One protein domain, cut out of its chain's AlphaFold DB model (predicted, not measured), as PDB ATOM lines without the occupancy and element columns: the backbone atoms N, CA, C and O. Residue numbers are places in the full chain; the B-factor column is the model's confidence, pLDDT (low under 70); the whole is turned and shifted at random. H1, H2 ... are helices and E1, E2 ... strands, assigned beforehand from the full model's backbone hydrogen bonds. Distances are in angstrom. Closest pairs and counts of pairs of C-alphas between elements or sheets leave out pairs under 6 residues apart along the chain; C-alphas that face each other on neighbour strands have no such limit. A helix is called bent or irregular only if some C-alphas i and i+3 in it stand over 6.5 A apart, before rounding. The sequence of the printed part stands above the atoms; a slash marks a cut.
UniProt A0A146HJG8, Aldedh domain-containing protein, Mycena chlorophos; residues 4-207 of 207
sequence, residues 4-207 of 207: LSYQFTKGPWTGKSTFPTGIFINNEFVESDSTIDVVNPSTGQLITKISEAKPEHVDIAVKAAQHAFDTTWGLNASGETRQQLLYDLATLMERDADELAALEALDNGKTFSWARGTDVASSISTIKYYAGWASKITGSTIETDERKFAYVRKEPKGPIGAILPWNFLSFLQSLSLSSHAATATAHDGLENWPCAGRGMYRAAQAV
ATOM      1  N   LEU A   4     128.605 168.241 260.919       82.69
ATOM      2  CA  LEU A   4     129.596 169.291 260.728       82.69
ATOM      3  C   LEU A   4     128.905 170.650 260.816       82.69
ATOM      4  O   LEU A   4     127.849 170.867 260.229       82.69
ATOM      5  N   SER A   5     129.536 171.583 261.521       86.12
ATOM      6  CA  SER A   5     129.246 173.011 261.448       86.12
ATOM      7  C   SER A   5     130.503 173.740 260.996       86.12
ATOM      8  O   SER A   5     131.494 173.741 261.723       86.12
ATOM      9  N   TYR A   6     130.463 174.377 259.828       86.62
ATOM     10  CA  TYR A   6     131.572 175.175 259.309       86.62
ATOM     11  C   TYR A   6     131.166 176.645 259.198       86.62
ATOM     12  O   TYR A   6     130.102 176.974 258.672       86.62
ATOM     13  N   GLN A   7     132.014 177.535 259.718       90.12
ATOM     14  CA  GLN A   7     131.777 178.975 259.716       90.12
ATOM     15  C   GLN A   7     132.644 179.654 258.656       90.12
ATOM     16  O   GLN A   7     133.865 179.741 258.790       90.12
ATOM     17  N   PHE A   8     132.002 180.224 257.642       88.25
ATOM     18  CA  PHE A   8     132.663 181.058 256.650       88.25
ATOM     19  C   PHE A   8     132.786 182.478 257.201       88.25
ATOM     20  O   PHE A   8     131.806 183.214 257.319       88.25
ATOM     21  N   THR A   9     134.007 182.836 257.599       84.00
ATOM     22  CA  THR A   9     134.337 184.147 258.184       84.00
ATOM     23  C   THR A   9     134.959 185.114 257.179       84.00
ATOM     24  O   THR A   9     135.007 186.315 257.432       84.00
ATOM     25  N   LYS A  10     135.451 184.605 256.044       76.19
ATOM     26  CA  LYS A  10     136.107 185.374 254.983       76.19
ATOM     27  C   LYS A  10     135.726 184.791 253.625       76.19
ATOM     28  O   LYS A  10     135.681 183.573 253.482       76.19
ATOM     29  N   GLY A  11     135.522 185.659 252.638       77.50
ATOM     30  CA  GLY A  11     135.191 185.276 251.267       77.50
ATOM     31  C   GLY A  11     133.902 185.929 250.759       77.50
ATOM     32  O   GLY A  11     133.314 186.746 251.467       77.50
ATOM     33  N   PRO A  12     133.480 185.596 249.527       79.62
ATOM     34  CA  PRO A  12     132.304 186.194 248.886       79.62
ATOM     35  C   PRO A  12     130.974 185.822 249.551       79.62
ATOM     36  O   PRO A  12     130.002 186.556 249.417       79.62
ATOM     37  N   TRP A  13     130.948 184.710 250.287       88.69
ATOM     38  CA  TRP A  13     129.832 184.304 251.130       88.69
ATOM     39  C   TRP A  13     130.288 184.227 252.588       88.69
ATOM     40  O   TRP A  13     131.383 183.737 252.882       88.69
ATOM     41  N   THR A  14     129.453 184.717 253.502       88.12
ATOM     42  CA  THR A  14     129.658 184.603 254.948       88.12
ATOM     43  C   THR A  14     128.424 183.976 255.572       88.12
ATOM     44  O   THR A  14     127.292 184.319 255.239       88.12
ATOM     45  N   GLY A  15     128.635 183.014 256.463       89.44
ATOM     46  CA  GLY A  15     127.535 182.223 256.989       89.44
ATOM     47  C   GLY A  15     128.004 180.971 257.705       89.44
ATOM     48  O   GLY A  15     129.197 180.658 257.750       89.44
ATOM     49  N   LYS A  16     127.041 180.274 258.304       88.81
ATOM     50  CA  LYS A  16     127.258 178.990 258.961       88.81
ATOM     51  C   LYS A  16     126.588 177.900 258.139       88.81
ATOM     52  O   LYS A  16     125.364 177.888 258.047       88.81
ATOM     53  N   SER A  17     127.374 176.957 257.640       87.50
ATOM     54  CA  SER A  17     126.857 175.752 256.992       87.50
ATOM     55  C   SER A  17     126.843 174.602 257.977       87.50
ATOM     56  O   SER A  17     127.830 174.359 258.674       87.50
ATOM     57  N   THR A  18     125.709 173.913 258.065       87.12
ATOM     58  CA  THR A  18     125.531 172.764 258.958       87.12
ATOM     59  C   THR A  18     124.925 171.600 258.187       87.12
ATOM     60  O   THR A  18     123.858 171.756 257.593       87.12
ATOM     61  N   PHE A  19     125.588 170.443 258.196       82.12
ATOM     62  CA  PHE A  19     125.104 169.237 257.518       82.12
ATOM     63  C   PHE A  19     125.569 167.949 258.221       82.12
ATOM     64  O   PHE A  19     126.638 167.939 258.842       82.12
ATOM     65  N   PRO A  20     124.778 166.861 258.158       86.62
ATOM     66  CA  PRO A  20     125.162 165.571 258.726       86.62
ATOM     67  C   PRO A  20     126.341 164.930 257.984       86.62
ATOM     68  O   PRO A  20     126.483 165.087 256.770       86.62
ATOM     69  N   THR A  21     127.176 164.181 258.705       87.12
ATOM     70  CA  THR A  21     128.365 163.505 258.151       87.12
ATOM     71  C   THR A  21     128.158 162.010 257.882       87.12
ATOM     72  O   THR A  21     129.062 161.362 257.351       87.12
ATOM     73  N   GLY A  22     126.990 161.462 258.231       85.62
ATOM     74  CA  GLY A  22     126.594 160.079 257.934       85.62
ATOM     75  C   GLY A  22     126.282 159.848 256.451       85.62
ATOM     76  O   GLY A  22     126.152 160.801 255.686       85.62
ATOM     77  N   ILE A  23     126.157 158.592 256.034       86.62
ATOM     78  CA  ILE A  23     125.793 158.153 254.678       86.62
ATOM     79  C   ILE A  23     124.284 158.329 254.490       86.62
ATOM     80  O   ILE A  23     123.517 157.868 255.327       86.62
ATOM     81  N   PHE A  24     123.841 158.980 253.414       86.75
ATOM     82  CA  PHE A  24     122.415 159.207 253.173       86.75
ATOM     83  C   PHE A  24     121.772 157.986 252.499       86.75
ATOM     84  O   PHE A  24     122.075 157.687 251.347       86.75
ATOM     85  N   ILE A  25     120.905 157.270 253.215       87.12
ATOM     86  CA  ILE A  25     120.218 156.061 252.746       87.12
ATOM     87  C   ILE A  25     118.760 156.125 253.192       87.12
ATOM     88  O   ILE A  25     118.477 156.371 254.360       87.12
ATOM     89  N   ASN A  26     117.825 155.871 252.271       86.19
ATOM     90  CA  ASN A  26     116.391 155.797 252.573       86.19
ATOM     91  C   ASN A  26     115.849 157.016 253.350       86.19
ATOM     92  O   ASN A  26     115.105 156.871 254.316       86.19
ATOM     93  N   ASN A  27     116.236 158.224 252.927       85.81
ATOM     94  CA  ASN A  27     115.846 159.487 253.562       85.81
ATOM     95  C   ASN A  27     116.390 159.712 254.991       85.81
ATOM     96  O   ASN A  27     115.944 160.623 255.690       85.81
ATOM     97  N   GLU A  28     117.375 158.930 255.425       87.44
ATOM     98  CA  GLU A  28     118.037 159.060 256.724       87.44
ATOM     99  C   GLU A  28     119.558 159.121 256.543       87.44
ATOM    100  O   GLU A  28     120.086 158.631 255.546       87.44
ATOM    101  N   PHE A  29     120.290 159.708 257.500       87.00
ATOM    102  CA  PHE A  29     121.747 159.550 257.514       87.00
ATOM    103  C   PHE A  29     122.157 158.478 258.519       87.00
ATOM    104  O   PHE A  29     121.868 158.580 259.712       87.00
ATOM    105  N   VAL A  30     122.879 157.486 258.014       88.06
ATOM    106  CA  VAL A  30     123.377 156.320 258.735       88.06
ATOM    107  C   VAL A  30     124.863 156.520 259.029       88.06
ATOM    108  O   VAL A  30     125.635 156.899 258.151       88.06
ATOM    109  N   GLU A  31     125.274 156.301 260.275       89.06
ATOM    110  CA  GLU A  31     126.691 156.343 260.652       89.06
ATOM    111  C   GLU A  31     127.373 155.022 260.292       89.06
ATOM    112  O   GLU A  31     126.773 153.955 260.413       89.06
ATOM    113  N   SER A  32     128.646 155.106 259.922       87.81
ATOM    114  CA  SER A  32     129.534 153.955 259.776       87.81
ATOM    115  C   SER A  32     130.519 153.901 260.946       87.81
ATOM    116  O   SER A  32     130.803 154.906 261.599       87.81
ATOM    117  N   ASP A  33     131.061 152.720 261.214       88.69
ATOM    118  CA  ASP A  33     132.154 152.504 262.166       88.69
ATOM    119  C   ASP A  33     133.531 152.912 261.600       88.69
ATOM    120  O   ASP A  33     134.515 152.925 262.338       88.69
ATOM    121  N   SER A  34     133.603 153.269 260.311       88.69
ATOM    122  CA  SER A  34     134.787 153.840 259.662       88.69
ATOM    123  C   SER A  34     134.522 155.251 259.135       88.69
ATOM    124  O   SER A  34     133.389 155.613 258.807       88.69
ATOM    125  N   THR A  35     135.579 156.062 259.042       91.44
ATOM    126  CA  THR A  35     135.495 157.456 258.594       91.44
ATOM    127  C   THR A  35     136.617 157.840 257.641       91.44
ATOM    128  O   THR A  35     137.758 157.423 257.836       91.44
ATOM    129  N   ILE A  36     136.318 158.734 256.700       89.12
ATOM    130  CA  ILE A  36     137.288 159.372 255.804       89.12
ATOM    131  C   ILE A  36     137.524 160.816 256.248       89.12
ATOM    132  O   ILE A  36     136.583 161.557 256.545       89.12
ATOM    133  N   ASP A  37     138.792 161.220 256.261       90.88
ATOM    134  CA  ASP A  37     139.202 162.588 256.560       90.88
ATOM    135  C   ASP A  37     139.016 163.472 255.318       90.88
ATOM    136  O   ASP A  37     139.591 163.220 254.260       90.88
ATOM    137  N   VAL A  38     138.224 164.535 255.457       88.31
ATOM    138  CA  VAL A  38     138.026 165.558 254.426       88.31
ATOM    139  C   VAL A  38     138.977 166.704 254.717       88.31
ATOM    140  O   VAL A  38     138.846 167.389 255.734       88.31
ATOM    141  N   VAL A  39     139.944 166.917 253.833       89.12
ATOM    142  CA  VAL A  39     141.016 167.901 254.011       89.12
ATOM    143  C   VAL A  39     140.849 169.022 253.000       89.12
ATOM    144  O   VAL A  39     140.598 168.772 251.827       89.12
ATOM    145  N   ASN A  40     141.027 170.263 253.443       88.06
ATOM    146  CA  ASN A  40     141.025 171.418 252.561       88.06
ATOM    147  C   ASN A  40     142.283 171.387 251.674       88.06
ATOM    148  O   ASN A  40     143.391 171.518 252.206       88.06
ATOM    149  N   PRO A  41     142.158 171.286 250.341       87.69
ATOM    150  CA  PRO A  41     143.315 171.188 249.452       87.69
ATOM    151  C   PRO A  41     144.144 172.480 249.387       87.69
ATOM    152  O   PRO A  41     145.327 172.434 249.065       87.69
ATOM    153  N   SER A  42     143.559 173.634 249.724       86.06
ATOM    154  CA  SER A  42     144.252 174.931 249.714       86.06
ATOM    155  C   SER A  42     145.131 175.151 250.946       86.06
ATOM    156  O   SER A  42     146.090 175.917 250.883       86.06
ATOM    157  N   THR A  43     144.793 174.533 252.083       88.06
ATOM    158  CA  THR A  43     145.484 174.764 253.368       88.06
ATOM    159  C   THR A  43     146.096 173.506 253.980       88.06
ATOM    160  O   THR A  43     146.892 173.616 254.910       88.06
ATOM    161  N   GLY A  44     145.713 172.318 253.506       88.50
ATOM    162  CA  GLY A  44     146.077 171.029 254.098       88.50
ATOM    163  C   GLY A  44     145.415 170.753 255.452       88.50
ATOM    164  O   GLY A  44     145.759 169.775 256.111       88.50
ATOM    165  N   GLN A  45     144.490 171.606 255.902       89.69
ATOM    166  CA  GLN A  45     143.831 171.459 257.199       89.69
ATOM    167  C   GLN A  45     142.609 170.546 257.100       89.69
ATOM    168  O   GLN A  45     141.847 170.617 256.137       89.69
ATOM    169  N   LEU A  46     142.397 169.718 258.125       90.31
ATOM    170  CA  LEU A  46     141.202 168.886 258.241       90.31
ATOM    171  C   LEU A  46     139.952 169.774 258.345       90.31
ATOM    172  O   LEU A  46     139.851 170.603 259.250       90.31
ATOM    173  N   ILE A  47     139.000 169.577 257.435       88.44
ATOM    174  CA  ILE A  47     137.675 170.204 257.468       88.44
ATOM    175  C   ILE A  47     136.770 169.404 258.408       88.44
ATOM    176  O   ILE A  47     136.178 169.958 259.332       88.44
ATOM    177  N   THR A  48     136.645 168.096 258.163       89.88
ATOM    178  CA  THR A  48     135.797 167.189 258.948       89.88
ATOM    179  C   THR A  48     136.142 165.720 258.694       89.88
ATOM    180  O   THR A  48     136.984 165.415 257.853       89.88
ATOM    181  N   LYS A  49     135.464 164.814 259.400       90.19
ATOM    182  CA  LYS A  49     135.452 163.376 259.128       90.19
ATOM    183  C   LYS A  49     134.048 162.969 258.689       90.19
ATOM    184  O   LYS A  49     133.075 163.352 259.336       90.19
ATOM    185  N   ILE A  50     133.941 162.206 257.609       89.38
ATOM    186  CA  ILE A  50     132.669 161.681 257.089       89.38
ATOM    187  C   ILE A  50     132.614 160.167 257.244       89.38
ATOM    188  O   ILE A  50     133.656 159.519 257.221       89.38
ATOM    189  N   SER A  51     131.415 159.605 257.398       90.69
ATOM    190  CA  SER A  51     131.234 158.149 257.438       90.69
ATOM    191  C   SER A  51     131.674 157.513 256.118       90.69
ATOM    192  O   SER A  51     131.275 157.963 255.044       90.69
ATOM    193  N   GLU A  52     132.477 156.457 256.209       89.00
ATOM    194  CA  GLU A  52     132.901 155.644 255.072       89.00
ATOM    195  C   GLU A  52     131.893 154.519 254.826       89.00
ATOM    196  O   GLU A  52     131.662 153.671 255.692       89.00
ATOM    197  N   ALA A  53     131.303 154.486 253.635       87.12
ATOM    198  CA  ALA A  53     130.429 153.407 253.215       87.12
ATOM    199  C   ALA A  53     131.192 152.083 253.082       87.12
ATOM    200  O   ALA A  53     132.289 152.011 252.529       87.12
ATOM    201  N   LYS A  54     130.543 151.024 253.561       89.06
ATOM    202  CA  LYS A  54     130.994 149.627 253.512       89.06
ATOM    203  C   LYS A  54     130.032 148.789 252.668       89.06
ATOM    204  O   LYS A  54     128.908 149.248 252.449       89.06
ATOM    205  N   PRO A  55     130.413 147.576 252.226       90.50
ATOM    206  CA  PRO A  55     129.539 146.717 251.426       90.50
ATOM    207  C   PRO A  55     128.133 146.523 252.015       90.50
ATOM    208  O   PRO A  55     127.157 146.574 251.276       90.50
ATOM    209  N   GLU A  56     127.992 146.415 253.339       91.31
ATOM    210  CA  GLU A  56     126.677 146.303 253.983       91.31
ATOM    211  C   GLU A  56     125.780 147.532 253.763       91.31
ATOM    212  O   GLU A  56     124.570 147.394 253.589       91.31
ATOM    213  N   HIS A  57     126.360 148.732 253.718       89.50
ATOM    214  CA  HIS A  57     125.629 149.965 253.442       89.50
ATOM    215  C   HIS A  57     125.144 149.991 251.992       89.50
ATOM    216  O   HIS A  57     124.029 150.442 251.733       89.50
ATOM    217  N   VAL A  58     125.947 149.447 251.069       88.25
ATOM    218  CA  VAL A  58     125.569 149.293 249.660       88.25
ATOM    219  C   VAL A  58     124.350 148.390 249.532       88.25
ATOM    220  O   VAL A  58     123.360 148.766 248.913       88.25
ATOM    221  N   ASP A  59     124.374 147.228 250.185       89.88
ATOM    222  CA  ASP A  59     123.256 146.285 250.143       89.88
ATOM    223  C   ASP A  59     121.958 146.887 250.701       89.88
ATOM    224  O   ASP A  59     120.870 146.614 250.187       89.88
ATOM    225  N   ILE A  60     122.049 147.702 251.759       90.44
ATOM    226  CA  ILE A  60     120.893 148.401 252.338       90.44
ATOM    227  C   ILE A  60     120.373 149.465 251.366       90.44
ATOM    228  O   ILE A  60     119.161 149.549 251.151       90.44
ATOM    229  N   ALA A  61     121.263 150.248 250.755       88.31
ATOM    230  CA  ALA A  61     120.886 151.313 249.833       88.31
ATOM    231  C   ALA A  61     120.240 150.772 248.551       88.31
ATOM    232  O   ALA A  61     119.163 151.234 248.171       88.31
ATOM    233  N   VAL A  62     120.787 149.697 247.976       90.88
ATOM    234  CA  VAL A  62     120.196 149.004 246.823       90.88
ATOM    235  C   VAL A  62     118.799 148.476 247.154       90.88
ATOM    236  O   VAL A  62     117.868 148.652 246.366       90.88
ATOM    237  N   LYS A  63     118.610 147.863 248.331       92.12
ATOM    238  CA  LYS A  63     117.287 147.382 248.771       92.12
ATOM    239  C   LYS A  63     116.291 148.524 248.947       92.12
ATOM    240  O   LYS A  63     115.141 148.382 248.535       92.12
ATOM    241  N   ALA A  64     116.714 149.644 249.529       90.31
ATOM    242  CA  ALA A  64     115.869 150.823 249.689       90.31
ATOM    243  C   ALA A  64     115.490 151.440 248.333       90.31
ATOM    244  O   ALA A  64     114.318 151.730 248.097       90.31
ATOM    245  N   ALA A  65     116.451 151.570 247.416       89.31
ATOM    246  CA  ALA A  65     116.220 152.075 246.066       89.31
ATOM    247  C   ALA A  65     115.264 151.169 245.277       89.31
ATOM    248  O   ALA A  65     114.358 151.668 244.610       89.31
ATOM    249  N   GLN A  66     115.419 149.846 245.390       91.81
ATOM    250  CA  GLN A  66     114.506 148.879 244.779       91.81
ATOM    251  C   GLN A  66     113.099 148.984 245.376       91.81
ATOM    252  O   GLN A  66     112.122 149.058 244.637       91.81
ATOM    253  N   HIS A  67     112.983 149.071 246.703       92.56
ATOM    254  CA  HIS A  67     111.688 149.237 247.358       92.56
ATOM    255  C   HIS A  67     110.981 150.525 246.919       92.56
ATOM    256  O   HIS A  67     109.794 150.491 246.592       92.56
ATOM    257  N   ALA A  68     111.701 151.648 246.860       89.81
ATOM    258  CA  ALA A  68     111.163 152.905 246.354       89.81
ATOM    259  C   ALA A  68     110.740 152.776 244.885       89.81
ATOM    260  O   ALA A  68     109.645 153.201 244.531       89.81
ATOM    261  N   PHE A  69     111.552 152.133 244.039       90.69
ATOM    262  CA  PHE A  69     111.215 151.877 242.637       90.69
ATOM    263  C   PHE A  69     109.906 151.094 242.472       90.69
ATOM    264  O   PHE A  69     109.084 151.447 241.627       90.69
ATOM    265  N   ASP A  70     109.687 150.082 243.310       91.50
ATOM    266  CA  ASP A  70     108.508 149.222 243.230       91.50
ATOM    267  C   ASP A  70     107.241 149.874 243.811       91.50
ATOM    268  O   ASP A  70     106.131 149.506 243.420       91.50
ATOM    269  N   THR A  71     107.375 150.850 244.720       91.75
ATOM    270  CA  THR A  71     106.241 151.380 245.508       91.75
ATOM    271  C   THR A  71     105.881 152.839 245.239       91.75
ATOM    272  O   THR A  71     104.701 153.157 245.116       91.75
ATOM    273  N   THR A  72     106.863 153.739 245.161       89.81
ATOM    274  CA  THR A  72     106.640 155.199 245.139       89.81
ATOM    275  C   THR A  72     107.228 155.875 243.905       89.81
ATOM    276  O   THR A  72     106.697 156.880 243.435       89.81
ATOM    277  N   TRP A  73     108.296 155.314 243.349       89.44
ATOM    278  CA  TRP A  73     108.991 155.787 242.158       89.44
ATOM    279  C   TRP A  73     108.702 154.879 240.952       89.44
ATOM    280  O   TRP A  73     107.730 154.121 240.940       89.44
ATOM    281  N   GLY A  74     109.488 154.993 239.879       87.25
ATOM    282  CA  GLY A  74     109.276 154.192 238.674       87.25
ATOM    283  C   GLY A  74     107.961 154.541 237.974       87.25
ATOM    284  O   GLY A  74     107.672 155.708 237.699       87.25
ATOM    285  N   LEU A  75     107.151 153.523 237.675       85.88
ATOM    286  CA  LEU A  75     105.835 153.712 237.054       85.88
ATOM    287  C   LEU A  75     104.767 154.239 238.027       85.88
ATOM    288  O   LEU A  75     103.709 154.664 237.565       85.88
ATOM    289  N   ASN A  76     105.040 154.246 239.336       89.25
ATOM    290  CA  ASN A  76     104.123 154.769 240.352       89.25
ATOM    291  C   ASN A  76     104.155 156.306 240.440       89.25
ATOM    292  O   ASN A  76     103.185 156.919 240.876       89.25
ATOM    293  N   ALA A  77     105.236 156.941 239.971       91.12
ATOM    294  CA  ALA A  77     105.336 158.392 239.848       91.12
ATOM    295  C   ALA A  77     104.996 158.827 238.417       91.12
ATOM    296  O   ALA A  77     105.557 158.305 237.452       91.12
ATOM    297  N   SER A  78     104.116 159.815 238.248       91.81
ATOM    298  CA  SER A  78     103.810 160.362 236.920       91.81
ATOM    299  C   SER A  78     104.963 161.225 236.384       91.81
ATOM    300  O   SER A  78     105.764 161.757 237.152       91.81
ATOM    301  N   GLY A  79     105.046 161.410 235.061       91.06
ATOM    302  CA  GLY A  79     106.042 162.316 234.466       91.06
ATOM    303  C   GLY A  79     105.912 163.764 234.948       91.06
ATOM    304  O   GLY A  79     106.922 164.444 235.105       91.06
ATOM    305  N   GLU A  80     104.688 164.207 235.246       93.31
ATOM    306  CA  GLU A  80     104.398 165.527 235.817       93.31
ATOM    307  C   GLU A  80     104.896 165.645 237.261       93.31
ATOM    308  O   GLU A  80     105.589 166.602 237.592       93.31
ATOM    309  N   THR A  81     104.632 164.639 238.099       93.19
ATOM    310  CA  THR A  81     105.136 164.597 239.480       93.19
ATOM    311  C   THR A  81     106.660 164.681 239.496       93.19
ATOM    312  O   THR A  81     107.226 165.512 240.195       93.19
ATOM    313  N   ARG A  82     107.340 163.877 238.666       92.88
ATOM    314  CA  ARG A  82     108.810 163.897 238.574       92.88
ATOM    315  C   ARG A  82     109.341 165.242 238.075       92.88
ATOM    316  O   ARG A  82     110.353 165.717 238.579       92.88
ATOM    317  N   GLN A  83     108.659 165.862 237.109       93.81
ATOM    318  CA  GLN A  83     108.988 167.206 236.635       93.81
ATOM    319  C   GLN A  83     108.907 168.234 237.770       93.81
ATOM    320  O   GLN A  83     109.834 169.022 237.932       93.81
ATOM    321  N   GLN A  84     107.814 168.228 238.538       95.62
ATOM    322  CA  GLN A  84     107.596 169.183 239.622       95.62
ATOM    323  C   GLN A  84     108.677 169.053 240.703       95.62
ATOM    324  O   GLN A  84     109.339 170.040 241.007       95.62
ATOM    325  N   LEU A  85     108.947 167.830 241.173       93.56
ATOM    326  CA  LEU A  85     109.979 167.568 242.185       93.56
ATOM    327  C   LEU A  85     111.373 168.050 241.732       93.56
ATOM    328  O   LEU A  85     112.127 168.636 242.506       93.56
ATOM    329  N   LEU A  86     111.723 167.853 240.456       92.94
ATOM    330  CA  LEU A  86     112.997 168.344 239.921       92.94
ATOM    331  C   LEU A  86     113.048 169.877 239.834       92.94
ATOM    332  O   LEU A  86     114.107 170.464 240.062       92.94
ATOM    333  N   TYR A  87     111.934 170.541 239.516       95.69
ATOM    334  CA  TYR A  87     111.883 172.003 239.536       95.69
ATOM    335  C   TYR A  87     112.010 172.566 240.947       95.69
ATOM    336  O   TYR A  87     112.776 173.509 241.141       95.69
ATOM    337  N   ASP A  88     111.337 171.961 241.919       94.94
ATOM    338  CA  ASP A  88     111.413 172.374 243.319       94.94
ATOM    339  C   ASP A  88     112.840 172.207 243.865       94.94
ATOM    340  O   ASP A  88     113.376 173.128 244.487       94.94
ATOM    341  N   LEU A  89     113.523 171.108 243.519       92.12
ATOM    342  CA  LEU A  89     114.944 170.919 243.834       92.12
ATOM    343  C   LEU A  89     115.809 172.034 243.235       92.12
ATOM    344  O   LEU A  89     116.651 172.611 243.926       92.12
ATOM    345  N   ALA A  90     115.595 172.373 241.960       93.50
ATOM    346  CA  ALA A  90     116.332 173.454 241.316       93.50
ATOM    347  C   ALA A  90     116.080 174.807 242.003       93.50
ATOM    348  O   ALA A  90     117.017 175.588 242.166       93.50
ATOM    349  N   THR A  91     114.851 175.077 242.447       95.38
ATOM    350  CA  THR A  91     114.506 176.290 243.199       95.38
ATOM    351  C   THR A  91     115.207 176.343 244.557       95.38
ATOM    352  O   THR A  91     115.721 177.396 244.936       95.38
ATOM    353  N   LEU A  92     115.295 175.224 245.279       93.62
ATOM    354  CA  LEU A  92     116.050 175.160 246.534       93.62
ATOM    355  C   LEU A  92     117.549 175.383 246.311       93.62
ATOM    356  O   LEU A  92     118.182 176.118 247.067       93.62
ATOM    357  N   MET A  93     118.107 174.818 245.242       91.56
ATOM    358  CA  MET A  93     119.504 175.051 244.876       91.56
ATOM    359  C   MET A  93     119.774 176.499 244.463       91.56
ATOM    360  O   MET A  93     120.840 177.022 244.767       91.56
ATOM    361  N   GLU A  94     118.828 177.164 243.796       94.50
ATOM    362  CA  GLU A  94     118.928 178.593 243.477       94.50
ATOM    363  C   GLU A  94     118.931 179.460 244.733       94.50
ATOM    364  O   GLU A  94     119.733 180.392 244.824       94.50
ATOM    365  N   ARG A  95     118.074 179.132 245.708       93.94
ATOM    366  CA  ARG A  95     118.028 179.809 247.008       93.94
ATOM    367  C   ARG A  95     119.372 179.712 247.735       93.94
ATOM    368  O   ARG A  95     119.857 180.722 248.236       93.94
ATOM    369  N   ASP A  96     119.969 178.521 247.755       92.12
ATOM    370  CA  ASP A  96     121.184 178.225 248.528       92.12
ATOM    371  C   ASP A  96     122.469 178.277 247.678       92.12
ATOM    372  O   ASP A  96     123.522 177.789 248.089       92.12
ATOM    373  N   ALA A  97     122.417 178.875 246.484       92.38
ATOM    374  CA  ALA A  97     123.488 178.777 245.491       92.38
ATOM    375  C   ALA A  97     124.849 179.302 245.981       92.38
ATOM    376  O   ALA A  97     125.890 178.751 245.622       92.38
ATOM    377  N   ASP A  98     124.852 180.359 246.796       93.31
ATOM    378  CA  ASP A  98     126.086 180.929 247.349       93.31
ATOM    379  C   ASP A  98     126.684 180.039 248.447       93.31
ATOM    380  O   ASP A  98     127.902 179.871 248.503       93.31
ATOM    381  N   GLU A  99     125.840 179.417 249.277       91.44
ATOM    382  CA  GLU A  99     126.276 178.443 250.282       91.44
ATOM    383  C   GLU A  99     126.867 177.199 249.602       91.44
ATOM    384  O   GLU A  99     127.976 176.774 249.931       91.44
ATOM    385  N   LEU A 100     126.172 176.655 248.598       89.56
ATOM    386  CA  LEU A 100     126.642 175.507 247.818       89.56
ATOM    387  C   LEU A 100     127.977 175.807 247.123       89.56
ATOM    388  O   LEU A 100     128.890 174.983 247.158       89.56
ATOM    389  N   ALA A 101     128.130 177.003 246.549       91.38
ATOM    390  CA  ALA A 101     129.379 177.422 245.921       91.38
ATOM    391  C   ALA A 101     130.528 177.578 246.929       91.38
ATOM    392  O   ALA A 101     131.674 177.249 246.615       91.38
ATOM    393  N   ALA A 102     130.241 178.065 248.139       91.12
ATOM    394  CA  ALA A 102     131.234 178.170 249.202       91.12
ATOM    395  C   ALA A 102     131.709 176.788 249.675       91.12
ATOM    396  O   ALA A 102     132.908 176.597 249.885       91.12
ATOM    397  N   LEU A 103     130.796 175.819 249.788       88.75
ATOM    398  CA  LEU A 103     131.122 174.430 250.127       88.75
ATOM    399  C   LEU A 103     131.939 173.745 249.024       88.75
ATOM    400  O   LEU A 103     132.940 173.103 249.329       88.75
ATOM    401  N   GLU A 104     131.571 173.929 247.755       87.38
ATOM    402  CA  GLU A 104     132.340 173.437 246.599       87.38
ATOM    403  C   GLU A 104     133.763 174.003 246.566       87.38
ATOM    404  O   GLU A 104     134.732 173.271 246.366       87.38
ATOM    405  N   ALA A 105     133.907 175.311 246.788       89.56
ATOM    406  CA  ALA A 105     135.210 175.963 246.828       89.56
ATOM    407  C   ALA A 105     136.066 175.472 248.007       89.56
ATOM    408  O   ALA A 105     137.269 175.261 247.846       89.56
ATOM    409  N   LEU A 106     135.451 175.270 249.177       88.19
ATOM    410  CA  LEU A 106     136.126 174.770 250.376       88.19
ATOM    411  C   LEU A 106     136.707 173.367 250.164       88.19
ATOM    412  O   LEU A 106     137.815 173.084 250.615       88.19
ATOM    413  N   ASP A 107     135.942 172.512 249.499       82.69
ATOM    414  CA  ASP A 107     136.239 171.094 249.351       82.69
ATOM    415  C   ASP A 107     137.178 170.802 248.174       82.69
ATOM    416  O   ASP A 107     138.179 170.103 248.304       82.69
ATOM    417  N   ASN A 108     136.902 171.404 247.019       82.56
ATOM    418  CA  ASN A 108     137.656 171.155 245.796       82.56
ATOM    419  C   ASN A 108     138.860 172.104 245.628       82.56
ATOM    420  O   ASN A 108     139.786 171.810 244.877       82.56
ATOM    421  N   GLY A 109     138.867 173.251 246.317       84.31
ATOM    422  CA  GLY A 109     139.920 174.270 246.206       84.31
ATOM    423  C   GLY A 109     139.787 175.204 244.998       84.31
ATOM    424  O   GLY A 109     140.656 176.045 244.765       84.31
ATOM    425  N   LYS A 110     138.705 175.084 244.220       87.38
ATOM    426  CA  LYS A 110     138.376 176.008 243.126       87.38
ATOM    427  C   LYS A 110     138.003 177.396 243.657       87.38
ATOM    428  O   LYS A 110     137.587 177.563 244.803       87.38
ATOM    429  N   THR A 111     138.107 178.416 242.807       91.44
ATOM    430  CA  THR A 111     137.672 179.766 243.185       91.44
ATOM    431  C   THR A 111     136.152 179.825 243.327       91.44
ATOM    432  O   THR A 111     135.414 179.214 242.552       91.44
ATOM    433  N   PHE A 112     135.665 180.618 244.285       91.75
ATOM    434  CA  PHE A 112     134.226 180.803 244.503       91.75
ATOM    435  C   PHE A 112     133.496 181.267 243.236       91.75
ATOM    436  O   PHE A 112     132.414 180.775 242.937       91.75
ATOM    437  N   SER A 113     134.085 182.189 242.463       92.75
ATOM    438  CA  SER A 113     133.462 182.687 241.230       92.75
ATOM    439  C   SER A 113     133.248 181.574 240.205       92.75
ATOM    440  O   SER A 113     132.226 181.569 239.523       92.75
ATOM    441  N   TRP A 114     134.187 180.628 240.118       92.00
ATOM    442  CA  TRP A 114     134.069 179.468 239.243       92.00
ATOM    443  C   TRP A 114     133.017 178.487 239.763       92.00
ATOM    444  O   TRP A 114     132.102 178.129 239.025       92.00
ATOM    445  N   ALA A 115     133.075 178.129 241.051       90.31
ATOM    446  CA  ALA A 115     132.080 177.257 241.679       90.31
ATOM    447  C   ALA A 115     130.652 177.800 241.496       90.31
ATOM    448  O   ALA A 115     129.733 177.074 241.125       90.31
ATOM    449  N   ARG A 116     130.463 179.105 241.710       93.44
ATOM    450  CA  ARG A 116     129.152 179.756 241.652       93.44
ATOM    451  C   ARG A 116     128.638 179.965 240.230       93.44
ATOM    452  O   ARG A 116     127.445 179.777 239.985       93.44
ATOM    453  N   GLY A 117     129.510 180.434 239.338       91.94
ATOM    454  CA  GLY A 117     129.157 180.849 237.979       91.94
ATOM    455  C   GLY A 117     129.144 179.708 236.966       91.94
ATOM    456  O   GLY A 117     128.443 179.804 235.964       91.94
ATOM    457  N   THR A 118     129.887 178.635 237.233       90.44
ATOM    458  CA  THR A 118     129.957 177.457 236.368       90.44
ATOM    459  C   THR A 118     129.296 176.275 237.052       90.44
ATOM    460  O   THR A 118     128.227 175.870 236.622       90.44
ATOM    461  N   ASP A 119     129.842 175.766 238.152       88.44
ATOM    462  CA  ASP A 119     129.426 174.453 238.658       88.44
ATOM    463  C   ASP A 119     127.983 174.456 239.178       88.44
ATOM    464  O   ASP A 119     127.142 173.704 238.682       88.44
ATOM    465  N   VAL A 120     127.654 175.353 240.109       91.19
ATOM    466  CA  VAL A 120     126.302 175.471 240.681       91.19
ATOM    467  C   VAL A 120     125.300 175.948 239.627       91.19
ATOM    468  O   VAL A 120     124.204 175.401 239.518       91.19
ATOM    469  N   ALA A 121     125.671 176.930 238.804       93.50
ATOM    470  CA  ALA A 121     124.792 177.441 237.753       93.50
ATOM    471  C   ALA A 121     124.461 176.370 236.697       93.50
ATOM    472  O   ALA A 121     123.295 176.190 236.335       93.50
ATOM    473  N   SER A 122     125.466 175.622 236.232       92.19
ATOM    474  CA  SER A 122     125.276 174.505 235.306       92.19
ATOM    475  C   SER A 122     124.479 173.379 235.955       92.19
ATOM    476  O   SER A 122     123.581 172.855 235.310       92.19
ATOM    477  N   SER A 123     124.720 173.068 237.231       90.81
ATOM    478  CA  SER A 123     123.944 172.083 237.999       90.81
ATOM    479  C   SER A 123     122.444 172.388 237.980       90.81
ATOM    480  O   SER A 123     121.633 171.553 237.576       90.81
ATOM    481  N   ILE A 124     122.076 173.623 238.339       92.88
ATOM    482  CA  ILE A 124     120.688 174.106 238.339       92.88
ATOM    483  C   ILE A 124     120.091 174.026 236.931       92.88
ATOM    484  O   ILE A 124     118.980 173.526 236.744       92.88
ATOM    485  N   SER A 125     120.828 174.508 235.926       94.12
ATOM    486  CA  SER A 125     120.375 174.497 234.532       94.12
ATOM    487  C   SER A 125     120.122 173.074 234.027       94.12
ATOM    488  O   SER A 125     119.089 172.814 233.409       94.12
ATOM    489  N   THR A 126     121.015 172.138 234.348       93.19
ATOM    490  CA  THR A 126     120.891 170.722 234.000       93.19
ATOM    491  C   THR A 126     119.663 170.093 234.648       93.19
ATOM    492  O   THR A 126     118.875 169.460 233.946       93.19
ATOM    493  N   ILE A 127     119.427 170.327 235.942       92.69
ATOM    494  CA  ILE A 127     118.230 169.812 236.625       92.69
ATOM    495  C   ILE A 127     116.958 170.339 235.953       92.69
ATOM    496  O   ILE A 127     116.077 169.552 235.608       92.69
ATOM    497  N   LYS A 128     116.883 171.648 235.679       94.44
ATOM    498  CA  LYS A 128     115.733 172.261 234.988       94.44
ATOM    499  C   LYS A 128     115.525 171.704 233.581       94.44
ATOM    500  O   LYS A 128     114.383 171.530 233.152       94.44
ATOM    501  N   TYR A 129     116.611 171.425 232.862       94.00
ATOM    502  CA  TYR A 129     116.557 170.825 231.532       94.00
ATOM    503  C   TYR A 129     115.916 169.433 231.575       94.00
ATOM    504  O   TYR A 129     114.970 169.171 230.831       94.00
ATOM    505  N   TYR A 130     116.374 168.557 232.474       93.31
ATOM    506  CA  TYR A 130     115.819 167.208 232.612       93.31
ATOM    507  C   TYR A 130     114.418 167.193 233.233       93.31
ATOM    508  O   TYR A 130     113.592 166.378 232.820       93.31
ATOM    509  N   ALA A 131     114.096 168.135 234.126       92.75
ATOM    510  CA  ALA A 131     112.730 168.350 234.609       92.75
ATOM    511  C   ALA A 131     111.765 168.563 233.433       92.75
ATOM    512  O   ALA A 131     110.750 167.877 233.320       92.75
ATOM    513  N   GLY A 132     112.136 169.435 232.487       91.75
ATOM    514  CA  GLY A 132     111.346 169.704 231.284       91.75
ATOM    515  C   GLY A 132     111.197 168.510 230.332       91.75
ATOM    516  O   GLY A 132     110.306 168.533 229.478       91.75
ATOM    517  N   TRP A 133     112.042 167.481 230.459       91.94
ATOM    518  CA  TRP A 133     111.947 166.228 229.708       91.94
ATOM    519  C   TRP A 133     111.098 165.160 230.398       91.94
ATOM    520  O   TRP A 133     110.549 164.308 229.700       91.94
ATOM    521  N   ALA A 134     110.954 165.192 231.726       91.00
ATOM    522  CA  ALA A 134     110.315 164.124 232.500       91.00
ATOM    523  C   ALA A 134     108.860 163.832 232.075       91.00
ATOM    524  O   ALA A 134     108.437 162.673 232.082       91.00
ATOM    525  N   SER A 135     108.117 164.856 231.637       88.31
ATOM    526  CA  SER A 135     106.747 164.743 231.105       88.31
ATOM    527  C   SER A 135     106.672 164.476 229.596       88.31
ATOM    528  O   SER A 135     105.601 164.184 229.070       88.31
ATOM    529  N   LYS A 136     107.801 164.551 228.883       91.12
ATOM    530  CA  LYS A 136     107.881 164.490 227.410       91.12
ATOM    531  C   LYS A 136     108.486 163.188 226.891       91.12
ATOM    532  O   LYS A 136     108.815 163.079 225.710       91.12
ATOM    533  N   ILE A 137     108.640 162.188 227.756       88.50
ATOM    534  CA  ILE A 137     109.100 160.858 227.358       88.50
ATOM    535  C   ILE A 137     107.952 160.146 226.642       88.50
ATOM    536  O   ILE A 137     107.082 159.543 227.265       88.50
ATOM    537  N   THR A 138     107.958 160.217 225.315       89.31
ATOM    538  CA  THR A 138     106.963 159.563 224.463       89.31
ATOM    539  C   THR A 138     107.482 158.248 223.879       89.31
ATOM    540  O   THR A 138     108.694 158.038 223.692       89.31
ATOM    541  N   GLY A 139     106.534 157.348 223.611       89.69
ATOM    542  CA  GLY A 139     106.714 156.163 222.777       89.69
ATOM    543  C   GLY A 139     106.378 156.442 221.311       89.69
ATOM    544  O   GLY A 139     106.103 157.580 220.933       89.69
ATOM    545  N   SER A 140     106.371 155.397 220.491       93.81
ATOM    546  CA  SER A 140     105.962 155.473 219.084       93.81
ATOM    547  C   SER A 140     104.975 154.362 218.750       93.81
ATOM    548  O   SER A 140     105.086 153.255 219.274       93.81
ATOM    549  N   THR A 141     104.028 154.637 217.863       94.75
ATOM    550  CA  THR A 141     103.201 153.606 217.228       94.75
ATOM    551  C   THR A 141     103.883 153.143 215.945       94.75
ATOM    552  O   THR A 141     104.539 153.932 215.266       94.75
ATOM    553  N   ILE A 142     103.772 151.854 215.635       93.50
ATOM    554  CA  ILE A 142     104.322 151.262 214.413       93.50
ATOM    555  C   ILE A 142     103.141 150.928 213.508       93.50
ATOM    556  O   ILE A 142     102.201 150.269 213.948       93.50
ATOM    557  N   GLU A 143     103.187 151.400 212.263       91.81
ATOM    558  CA  GLU A 143     102.156 151.094 211.274       91.81
ATOM    559  C   GLU A 143     102.168 149.596 210.946       91.81
ATOM    560  O   GLU A 143     103.200 149.015 210.603       91.81
ATOM    561  N   THR A 144     101.003 148.973 211.080       92.31
ATOM    562  CA  THR A 144     100.755 147.568 210.755       92.31
ATOM    563  C   THR A 144      99.435 147.445 209.993       92.31
ATOM    564  O   THR A 144      98.788 148.445 209.690       92.31
ATOM    565  N   ASP A 145      99.025 146.220 209.664       91.88
ATOM    566  CA  ASP A 145      97.684 145.965 209.130       91.88
ATOM    567  C   ASP A 145      96.575 146.253 210.167       91.88
ATOM    568  O   ASP A 145      96.837 146.330 211.366       91.88
ATOM    569  N   GLU A 146      95.315 146.355 209.722       91.69
ATOM    570  CA  GLU A 146      94.147 146.585 210.601       91.69
ATOM    571  C   GLU A 146      93.938 145.493 211.664       91.69
ATOM    572  O   GLU A 146      93.173 145.674 212.611       91.69
ATOM    573  N   ARG A 147      94.579 144.329 211.514       94.50
ATOM    574  CA  ARG A 147      94.405 143.190 212.422       94.50
ATOM    575  C   ARG A 147      95.349 143.269 213.618       94.50
ATOM    576  O   ARG A 147      95.244 142.432 214.516       94.50
ATOM    577  N   LYS A 148      96.292 144.214 213.624       93.31
ATOM    578  CA  LYS A 148      97.338 144.340 214.640       93.31
ATOM    579  C   LYS A 148      97.514 145.795 215.050       93.31
ATOM    580  O   LYS A 148      97.387 146.709 214.249       93.31
ATOM    581  N   PHE A 149      97.851 145.989 216.318       93.38
ATOM    582  CA  PHE A 149      98.275 147.274 216.855       93.38
ATOM    583  C   PHE A 149      99.638 147.087 217.515       93.38
ATOM    584  O   PHE A 149      99.789 146.227 218.386       93.38
ATOM    585  N   ALA A 150     100.630 147.867 217.089       94.88
ATOM    586  CA  ALA A 150     101.995 147.787 217.591       94.88
ATOM    587  C   ALA A 150     102.465 149.149 218.119       94.88
ATOM    588  O   ALA A 150     102.280 150.186 217.479       94.88
ATOM    589  N   TYR A 151     103.108 149.145 219.287       95.25
ATOM    590  CA  TYR A 151     103.687 150.337 219.899       95.25
ATOM    591  C   TYR A 151     104.987 150.009 220.634       95.25
ATOM    592  O   TYR A 151     105.215 148.880 221.067       95.25
ATOM    593  N   VAL A 152     105.833 151.023 220.787       94.69
ATOM    594  CA  VAL A 152     107.078 150.973 221.553       94.69
ATOM    595  C   VAL A 152     106.916 151.846 222.783       94.69
ATOM    596  O   VAL A 152     106.612 153.036 222.674       94.69
ATOM    597  N   ARG A 153     107.155 151.263 223.957       91.56
ATOM    598  CA  ARG A 153     107.167 151.970 225.239       91.56
ATOM    599  C   ARG A 153     108.592 152.038 225.779       91.56
ATOM    600  O   ARG A 153     109.345 151.076 225.678       91.56
ATOM    601  N   LYS A 154     108.948 153.187 226.351       90.19
ATOM    602  CA  LYS A 154     110.176 153.360 227.133       90.19
ATOM    603  C   LYS A 154     109.824 153.151 228.596       90.19
ATOM    604  O   LYS A 154     108.911 153.808 229.095       90.19
ATOM    605  N   GLU A 155     110.533 152.249 229.254       88.75
ATOM    606  CA  GLU A 155     110.309 151.915 230.658       88.75
ATOM    607  C   GLU A 155     111.600 152.126 231.453       88.75
ATOM    608  O   GLU A 155     112.692 151.910 230.912       88.75
ATOM    609  N   PRO A 156     111.497 152.584 232.711       89.50
ATOM    610  CA  PRO A 156     112.661 152.698 233.577       89.50
ATOM    611  C   PRO A 156     113.275 151.321 233.838       89.50
ATOM    612  O   PRO A 156     112.562 150.333 233.990       89.50
ATOM    613  N   LYS A 157     114.607 151.260 233.927       88.19
ATOM    614  CA  LYS A 157     115.322 149.991 234.128       88.19
ATOM    615  C   LYS A 157     115.337 149.481 235.572       88.19
ATOM    616  O   LYS A 157     115.600 148.298 235.758       88.19
ATOM    617  N   GLY A 158     115.085 150.341 236.558       89.19
ATOM    618  CA  GLY A 158     115.223 150.020 237.983       89.19
ATOM    619  C   GLY A 158     116.286 150.886 238.667       89.19
ATOM    620  O   GLY A 158     116.568 151.977 238.171       89.19
ATOM    621  N   PRO A 159     116.854 150.446 239.799       88.00
ATOM    622  CA  PRO A 159     117.935 151.149 240.488       88.00
ATOM    623  C   PRO A 159     119.228 151.240 239.662       88.00
ATOM    624  O   PRO A 159     119.615 150.282 238.991       88.00
ATOM    625  N   ILE A 160     119.916 152.382 239.734       86.00
ATOM    626  CA  ILE A 160     121.229 152.617 239.115       86.00
ATOM    627  C   ILE A 160     122.204 153.158 240.161       86.00
ATOM    628  O   ILE A 160     121.892 154.121 240.858       86.00
ATOM    629  N   GLY A 161     123.398 152.562 240.220       83.62
ATOM    630  CA  GLY A 161     124.531 153.093 240.977       83.62
ATOM    631  C   GLY A 161     125.381 154.024 240.111       83.62
ATOM    632  O   GLY A 161     125.764 153.659 238.996       83.62
ATOM    633  N   ALA A 162     125.688 155.215 240.622       81.12
ATOM    634  CA  ALA A 162     126.518 156.201 239.936       81.12
ATOM    635  C   ALA A 162     127.827 156.445 240.699       81.12
ATOM    636  O   ALA A 162     127.818 156.754 241.886       81.12
ATOM    637  N   ILE A 163     128.960 156.343 240.001       82.25
ATOM    638  CA  ILE A 163     130.288 156.643 240.553       82.25
ATOM    639  C   ILE A 163     130.803 157.904 239.870       82.25
ATOM    640  O   ILE A 163     130.977 157.928 238.651       82.25
ATOM    641  N   LEU A 164     131.035 158.951 240.659       79.81
ATOM    642  CA  LEU A 164     131.348 160.286 240.159       79.81
ATOM    643  C   LEU A 164     132.764 160.720 240.572       79.81
ATOM    644  O   LEU A 164     133.211 160.382 241.670       79.81
ATOM    645  N   PRO A 165     133.485 161.459 239.711       79.62
ATOM    646  CA  PRO A 165     134.790 162.016 240.039       79.62
ATOM    647  C   PRO A 165     134.670 163.299 240.877       79.62
ATOM    648  O   PRO A 165     133.638 163.967 240.910       79.62
ATOM    649  N   TRP A 166     135.775 163.677 241.517       76.69
ATOM    650  CA  TRP A 166     135.840 164.763 242.502       76.69
ATOM    651  C   TRP A 166     135.871 166.181 241.908       76.69
ATOM    652  O   TRP A 166     135.663 167.150 242.633       76.69
ATOM    653  N   ASN A 167     136.161 166.349 240.615       76.25
ATOM    654  CA  ASN A 167     136.502 167.651 240.026       76.25
ATOM    655  C   ASN A 167     135.294 168.581 239.779       76.25
ATOM    656  O   ASN A 167     135.414 169.796 239.942       76.25
ATOM    657  N   PHE A 168     134.132 168.024 239.432       75.25
ATOM    658  CA  PHE A 168     132.889 168.767 239.165       75.25
ATOM    659  C   PHE A 168     131.711 168.132 239.904       75.25
ATOM    660  O   PHE A 168     130.745 167.691 239.284       75.25
ATOM    661  N   LEU A 169     131.825 168.032 241.227       71.25
ATOM    662  CA  LEU A 169     130.961 167.173 242.030       71.25
ATOM    663  C   LEU A 169     129.477 167.560 241.921       71.25
ATOM    664  O   LEU A 169     128.690 166.765 241.410       71.25
ATOM    665  N   SER A 170     129.113 168.791 242.282       73.25
ATOM    666  CA  SER A 170     127.741 169.314 242.144       73.25
ATOM    667  C   SER A 170     127.159 169.134 240.739       73.25
ATOM    668  O   SER A 170     126.023 168.678 240.584       73.25
ATOM    669  N   PHE A 171     127.939 169.434 239.699       77.62
ATOM    670  CA  PHE A 171     127.477 169.330 238.315       77.62
ATOM    671  C   PHE A 171     127.240 167.881 237.881       77.62
ATOM    672  O   PHE A 171     126.192 167.570 237.315       77.62
ATOM    673  N   LEU A 172     128.185 166.983 238.155       77.44
ATOM    674  CA  LEU A 172     128.085 165.584 237.741       77.44
ATOM    675  C   LEU A 172     127.026 164.828 238.548       77.44
ATOM    676  O   LEU A 172     126.315 163.998 237.978       77.44
ATOM    677  N   GLN A 173     126.851 165.170 239.827       80.12
ATOM    678  CA  GLN A 173     125.727 164.697 240.635       80.12
ATOM    679  C   GLN A 173     124.403 165.157 240.043       80.12
ATOM    680  O   GLN A 173     123.519 164.338 239.818       80.12
ATOM    681  N   SER A 174     124.284 166.443 239.714       77.31
ATOM    682  CA  SER A 174     123.070 166.998 239.114       77.31
ATOM    683  C   SER A 174     122.740 166.335 237.783       77.31
ATOM    684  O   SER A 174     121.586 165.991 237.540       77.31
ATOM    685  N   LEU A 175     123.743 166.099 236.935       79.25
ATOM    686  CA  LEU A 175     123.586 165.402 235.660       79.25
ATOM    687  C   LEU A 175     123.099 163.960 235.851       79.25
ATOM    688  O   LEU A 175     122.124 163.550 235.215       79.25
ATOM    689  N   SER A 176     123.749 163.204 236.738       80.25
ATOM    690  CA  SER A 176     123.348 161.834 237.059       80.25
ATOM    691  C   SER A 176     121.935 161.810 237.640       80.25
ATOM    692  O   SER A 176     121.028 161.222 237.057       80.25
ATOM    693  N   LEU A 177     121.711 162.505 238.752       81.38
ATOM    694  CA  LEU A 177     120.456 162.470 239.491       81.38
ATOM    695  C   LEU A 177     119.269 162.900 238.628       81.38
ATOM    696  O   LEU A 177     118.262 162.198 238.579       81.38
ATOM    697  N   SER A 178     119.382 164.024 237.918       73.56
ATOM    698  CA  SER A 178     118.258 164.566 237.150       73.56
ATOM    699  C   SER A 178     117.898 163.717 235.931       73.56
ATOM    700  O   SER A 178     116.713 163.555 235.639       73.56
ATOM    701  N   SER A 179     118.877 163.106 235.256       77.69
ATOM    702  CA  SER A 179     118.610 162.202 234.130       77.69
ATOM    703  C   SER A 179     117.949 160.890 234.578       77.69
ATOM    704  O   SER A 179     116.980 160.431 233.958       77.69
ATOM    705  N   HIS A 180     118.395 160.319 235.700       84.12
ATOM    706  CA  HIS A 180     117.782 159.132 236.296       84.12
ATOM    707  C   HIS A 180     116.374 159.430 236.825       84.12
ATOM    708  O   HIS A 180     115.419 158.741 236.465       84.12
ATOM    709  N   ALA A 181     116.209 160.514 237.581       75.25
ATOM    710  CA  ALA A 181     114.916 160.929 238.108       75.25
ATOM    711  C   ALA A 181     113.912 161.239 236.988       75.25
ATOM    712  O   ALA A 181     112.774 160.779 237.044       75.25
ATOM    713  N   ALA A 182     114.318 161.932 235.918       67.12
ATOM    714  CA  ALA A 182     113.430 162.226 234.791       67.12
ATOM    715  C   ALA A 182     112.906 160.949 234.113       67.12
ATOM    716  O   ALA A 182     111.727 160.872 233.750       67.12
ATOM    717  N   THR A 183     113.757 159.924 234.004       72.94
ATOM    718  CA  THR A 183     113.400 158.609 233.450       72.94
ATOM    719  C   THR A 183     112.693 157.687 234.441       72.94
ATOM    720  O   THR A 183     112.326 156.589 234.044       72.94
ATOM    721  N   ALA A 184     112.439 158.130 235.680       63.53
ATOM    722  CA  ALA A 184     111.881 157.340 236.786       63.53
ATOM    723  C   ALA A 184     112.784 156.204 237.294       63.53
ATOM    724  O   ALA A 184     112.333 155.274 237.959       63.53
ATOM    725  N   THR A 185     114.070 156.282 236.987       64.88
ATOM    726  CA  THR A 185     115.092 155.389 237.522       64.88
ATOM    727  C   THR A 185     115.400 155.809 238.962       64.88
ATOM    728  O   THR A 185     115.527 157.005 239.239       64.88
ATOM    729  N   ALA A 186     115.495 154.849 239.886       53.50
ATOM    730  CA  ALA A 186     115.936 155.126 241.251       53.50
ATOM    731  C   ALA A 186     117.462 155.305 241.266       53.50
ATOM    732  O   ALA A 186     118.192 154.468 240.735       53.50
ATOM    733  N   HIS A 187     117.940 156.406 241.840       52.47
ATOM    734  CA  HIS A 187     119.369 156.679 241.967       52.47
ATOM    735  C   HIS A 187     119.860 156.186 243.326       52.47
ATOM    736  O   HIS A 187     119.371 156.655 244.354       52.47
ATOM    737  N   ASP A 188     120.827 155.274 243.327       47.84
ATOM    738  CA  ASP A 188     121.575 154.927 244.530       47.84
ATOM    739  C   ASP A 188     122.862 155.760 244.578       47.84
ATOM    740  O   ASP A 188     123.796 155.562 243.796       47.84
ATOM    741  N   GLY A 189     122.860 156.759 245.462       48.44
ATOM    742  CA  GLY A 189     123.974 157.669 245.699       48.44
ATOM    743  C   GLY A 189     124.790 157.238 246.913       48.44
ATOM    744  O   GLY A 189     124.799 157.931 247.929       48.44
ATOM    745  N   LEU A 190     125.474 156.097 246.838       39.75
ATOM    746  CA  LEU A 190     126.462 155.724 247.853       39.75
ATOM    747  C   LEU A 190     127.708 156.585 247.678       39.75
ATOM    748  O   LEU A 190     128.576 156.301 246.854       39.75
ATOM    749  N   GLU A 191     127.781 157.663 248.449       50.66
ATOM    750  CA  GLU A 191     128.833 158.653 248.283       50.66
ATOM    751  C   GLU A 191     129.676 158.835 249.548       50.66
ATOM    752  O   GLU A 191     129.247 159.380 250.572       50.66
ATOM    753  N   ASN A 192     130.951 158.470 249.415       44.56
ATOM    754  CA  ASN A 192     132.033 158.811 250.342       44.56
ATOM    755  C   ASN A 192     132.558 160.240 250.110       44.56
ATOM    756  O   ASN A 192     133.703 160.547 250.427       44.56
ATOM    757  N   TRP A 193     131.739 161.113 249.520       54.78
ATOM    758  CA  TRP A 193     132.164 162.416 249.017       54.78
ATOM    759  C   TRP A 193     131.727 163.563 249.936       54.78
ATOM    760  O   TRP A 193     130.880 163.369 250.824       54.78
ATOM    761  N   PRO A 194     132.372 164.734 249.825       57.19
ATOM    762  CA  PRO A 194     132.438 165.657 250.940       57.19
ATOM    763  C   PRO A 194     131.294 166.684 250.915       57.19
ATOM    764  O   PRO A 194     130.235 166.484 250.322       57.19
ATOM    765  N   CYS A 195     131.478 167.757 251.676       58.22
ATOM    766  CA  CYS A 195     130.487 168.707 252.169       58.22
ATOM    767  C   CYS A 195     129.421 169.182 251.157       58.22
ATOM    768  O   CYS A 195     128.248 169.298 251.518       58.22
ATOM    769  N   ALA A 196     129.806 169.452 249.904       56.19
ATOM    770  CA  ALA A 196     128.916 170.022 248.888       56.19
ATOM    771  C   ALA A 196     127.825 169.045 248.415       56.19
ATOM    772  O   ALA A 196     126.653 169.422 248.345       56.19
ATOM    773  N   GLY A 197     128.181 167.778 248.175       58.72
ATOM    774  CA  GLY A 197     127.220 166.758 247.741       58.72
ATOM    775  C   GLY A 197     126.142 166.484 248.792       58.72
ATOM    776  O   GLY A 197     124.959 166.371 248.482       58.72
ATOM    777  N   ARG A 198     126.518 166.495 250.077       66.94
ATOM    778  CA  ARG A 198     125.568 166.322 251.194       66.94
ATOM    779  C   ARG A 198     124.595 167.495 251.329       66.94
ATOM    780  O   ARG A 198     123.450 167.293 251.730       66.94
ATOM    781  N   GLY A 199     125.019 168.703 250.950       57.69
ATOM    782  CA  GLY A 199     124.140 169.871 250.851       57.69
ATOM    783  C   GLY A 199     123.015 169.675 249.829       57.69
ATOM    784  O   GLY A 199     121.864 170.002 250.117       57.69
ATOM    785  N   MET A 200     123.314 169.060 248.679       60.53
ATOM    786  CA  MET A 200     122.306 168.717 247.669       60.53
ATOM    787  C   MET A 200     121.306 167.668 248.164       60.53
ATOM    788  O   MET A 200     120.109 167.839 247.951       60.53
ATOM    789  N   TYR A 201     121.749 166.629 248.879       63.72
ATOM    790  CA  TYR A 201     120.834 165.623 249.441       63.72
ATOM    791  C   TYR A 201     119.871 166.212 250.480       63.72
ATOM    792  O   TYR A 201     118.693 165.864 250.499       63.72
ATOM    793  N   ARG A 202     120.331 167.179 251.287       66.69
ATOM    794  CA  ARG A 202     119.449 167.944 252.180       66.69
ATOM    795  C   ARG A 202     118.392 168.733 251.402       66.69
ATOM    796  O   ARG A 202     117.253 168.805 251.850       66.69
ATOM    797  N   ALA A 203     118.758 169.330 250.267       56.44
ATOM    798  CA  ALA A 203     117.794 170.010 249.404       56.44
ATOM    799  C   ALA A 203     116.800 169.015 248.784       56.44
ATOM    800  O   ALA A 203     115.608 169.286 248.789       56.44
ATOM    801  N   ALA A 204     117.262 167.844 248.337       57.69
ATOM    802  CA  ALA A 204     116.407 166.799 247.773       57.69
ATOM    803  C   ALA A 204     115.412 166.210 248.786       57.69
ATOM    804  O   ALA A 204     114.283 165.929 248.417       57.69
ATOM    805  N   GLN A 205     115.793 166.067 250.059       60.22
ATOM    806  CA  GLN A 205     114.892 165.632 251.134       60.22
ATOM    807  C   GLN A 205     113.787 166.656 251.456       60.22
ATOM    808  O   GLN A 205     112.762 166.304 252.037       60.22
ATOM    809  N   ALA A 206     114.018 167.935 251.154       53.47
ATOM    810  CA  ALA A 206     113.081 169.010 251.463       53.47
ATOM    811  C   ALA A 206     111.975 169.186 250.406       53.47
ATOM    812  O   ALA A 206     111.119 170.055 250.586       53.47
ATOM    813  N   VAL A 207     112.020 168.399 249.329       47.59
ATOM    814  CA  VAL A 207     111.040 168.359 248.237       47.59
ATOM    815  C   VAL A 207     110.219 167.080 248.345       47.59
ATOM    816  O   VAL A 207     108.981 167.176 248.215       47.59
TER     817      VAL A 207
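Overview. This is residues 4 to 207 of the 207 residues of the protein "Aldedh domain-containing protein" of Mycena chlorophos (UniProt A0A146HJG8). Three helices side by side, H2, H4 and H5, form a bundle; H6 packs on H2 and H5, H3 crosses one end of H4, and the long hairpin of E7 and E8 sticks out as an arm. Hairpins E1-E2 and E5-E6 lie at the end far from this arm, and the short pair E9-E10 lies between H5 and H1. The printed part has 204 residues, with six named helices and ten named strands in the order E1 E2 E3 E4 E5 E6 H1 H2 H3 H4 E7 E8 E9 H5 E10 H6. The strands form five two-stranded sheets, antiparallel but for the parallel E9-E10, and the class is mixed. The whole is compact by its radius of gyration of the C-alphas, 19.1 A, but elongated, spanning 72 by 38 by 25 A.

Along the chain. E1, residues 4 to 8, begins at C-alpha 4 (129.596, 169.291, 260.728), and E2 is residues 15 to 20, 16.9 A long. E3 is residues 23 to 25, E4 28 to 30, E5 35 to 39 and E6 46 to 51. H1, residues 55 to 71, is 24.5 A long; H2, 79 to 95, 24.6 A; H3, 97 to 108, 16.1 A; and H4, 112 to 134, 31.5 A. H4 is only just irregular: C-alphas 117 and 120 are 6.7 A apart. E7 is residues 140 to 142, E8 150 to 152, E9 159 to 161, H5 169 to 182, E10 186 to 188, and H6 195 to 205, ending at C-alpha 205 (114.892, 165.632, 251.134).

Arrangement. In hairpin E1-E2, N 6 and O 17 are 2.9 A apart, within hydrogen-bond range; so are N 36 and O 50 of hairpin E5-E6, 2.8 A, N 23 and O 30 of hairpin E3-E4, 2.8 A, and N 142 and O 150 of hairpin E7-E8, 2.9 A. The closest C-alphas of E2 and H6 are Phe 19 and Gly 199, 6.8 A. H6 touches H3 at a tilt of 37 degrees, only just steep, with Leu 103 and Ala 196 closest, 5.1 A. H4 touches H5 at a shallow tilt of 6 degrees, the same way, with Ala 134 and Ala 182 closest, 4.3 A. H2 touches H4 at a shallow tilt of 15 degrees, opposite ways, with Gln 83 and Ala 131 closest, 4.4 A. E9, H5 and E10 make a strand-helix-strand unit, two parallel strands joined through a helix, with a right-handed crossover; N 160 and O 186 are 2.9 A apart. H1 touches no helix; its Ala 65 and Ala 186 of E10 are the closest C-alphas of the two, 5.7 A. Every O i to N i+4 pair is within hydrogen-bond range in H1, H2, H3, H5 and H6, and 17 of 19 are in H4.

Size, cuts and confidence. The C-alphas of Thr 9 and Arg 147, the two farthest apart, are 73.3 A apart. The printed part has no cut and no long link. Mean pLDDT of the printed part is 84.6; residue 182 and residues 184 to 207 are under 70.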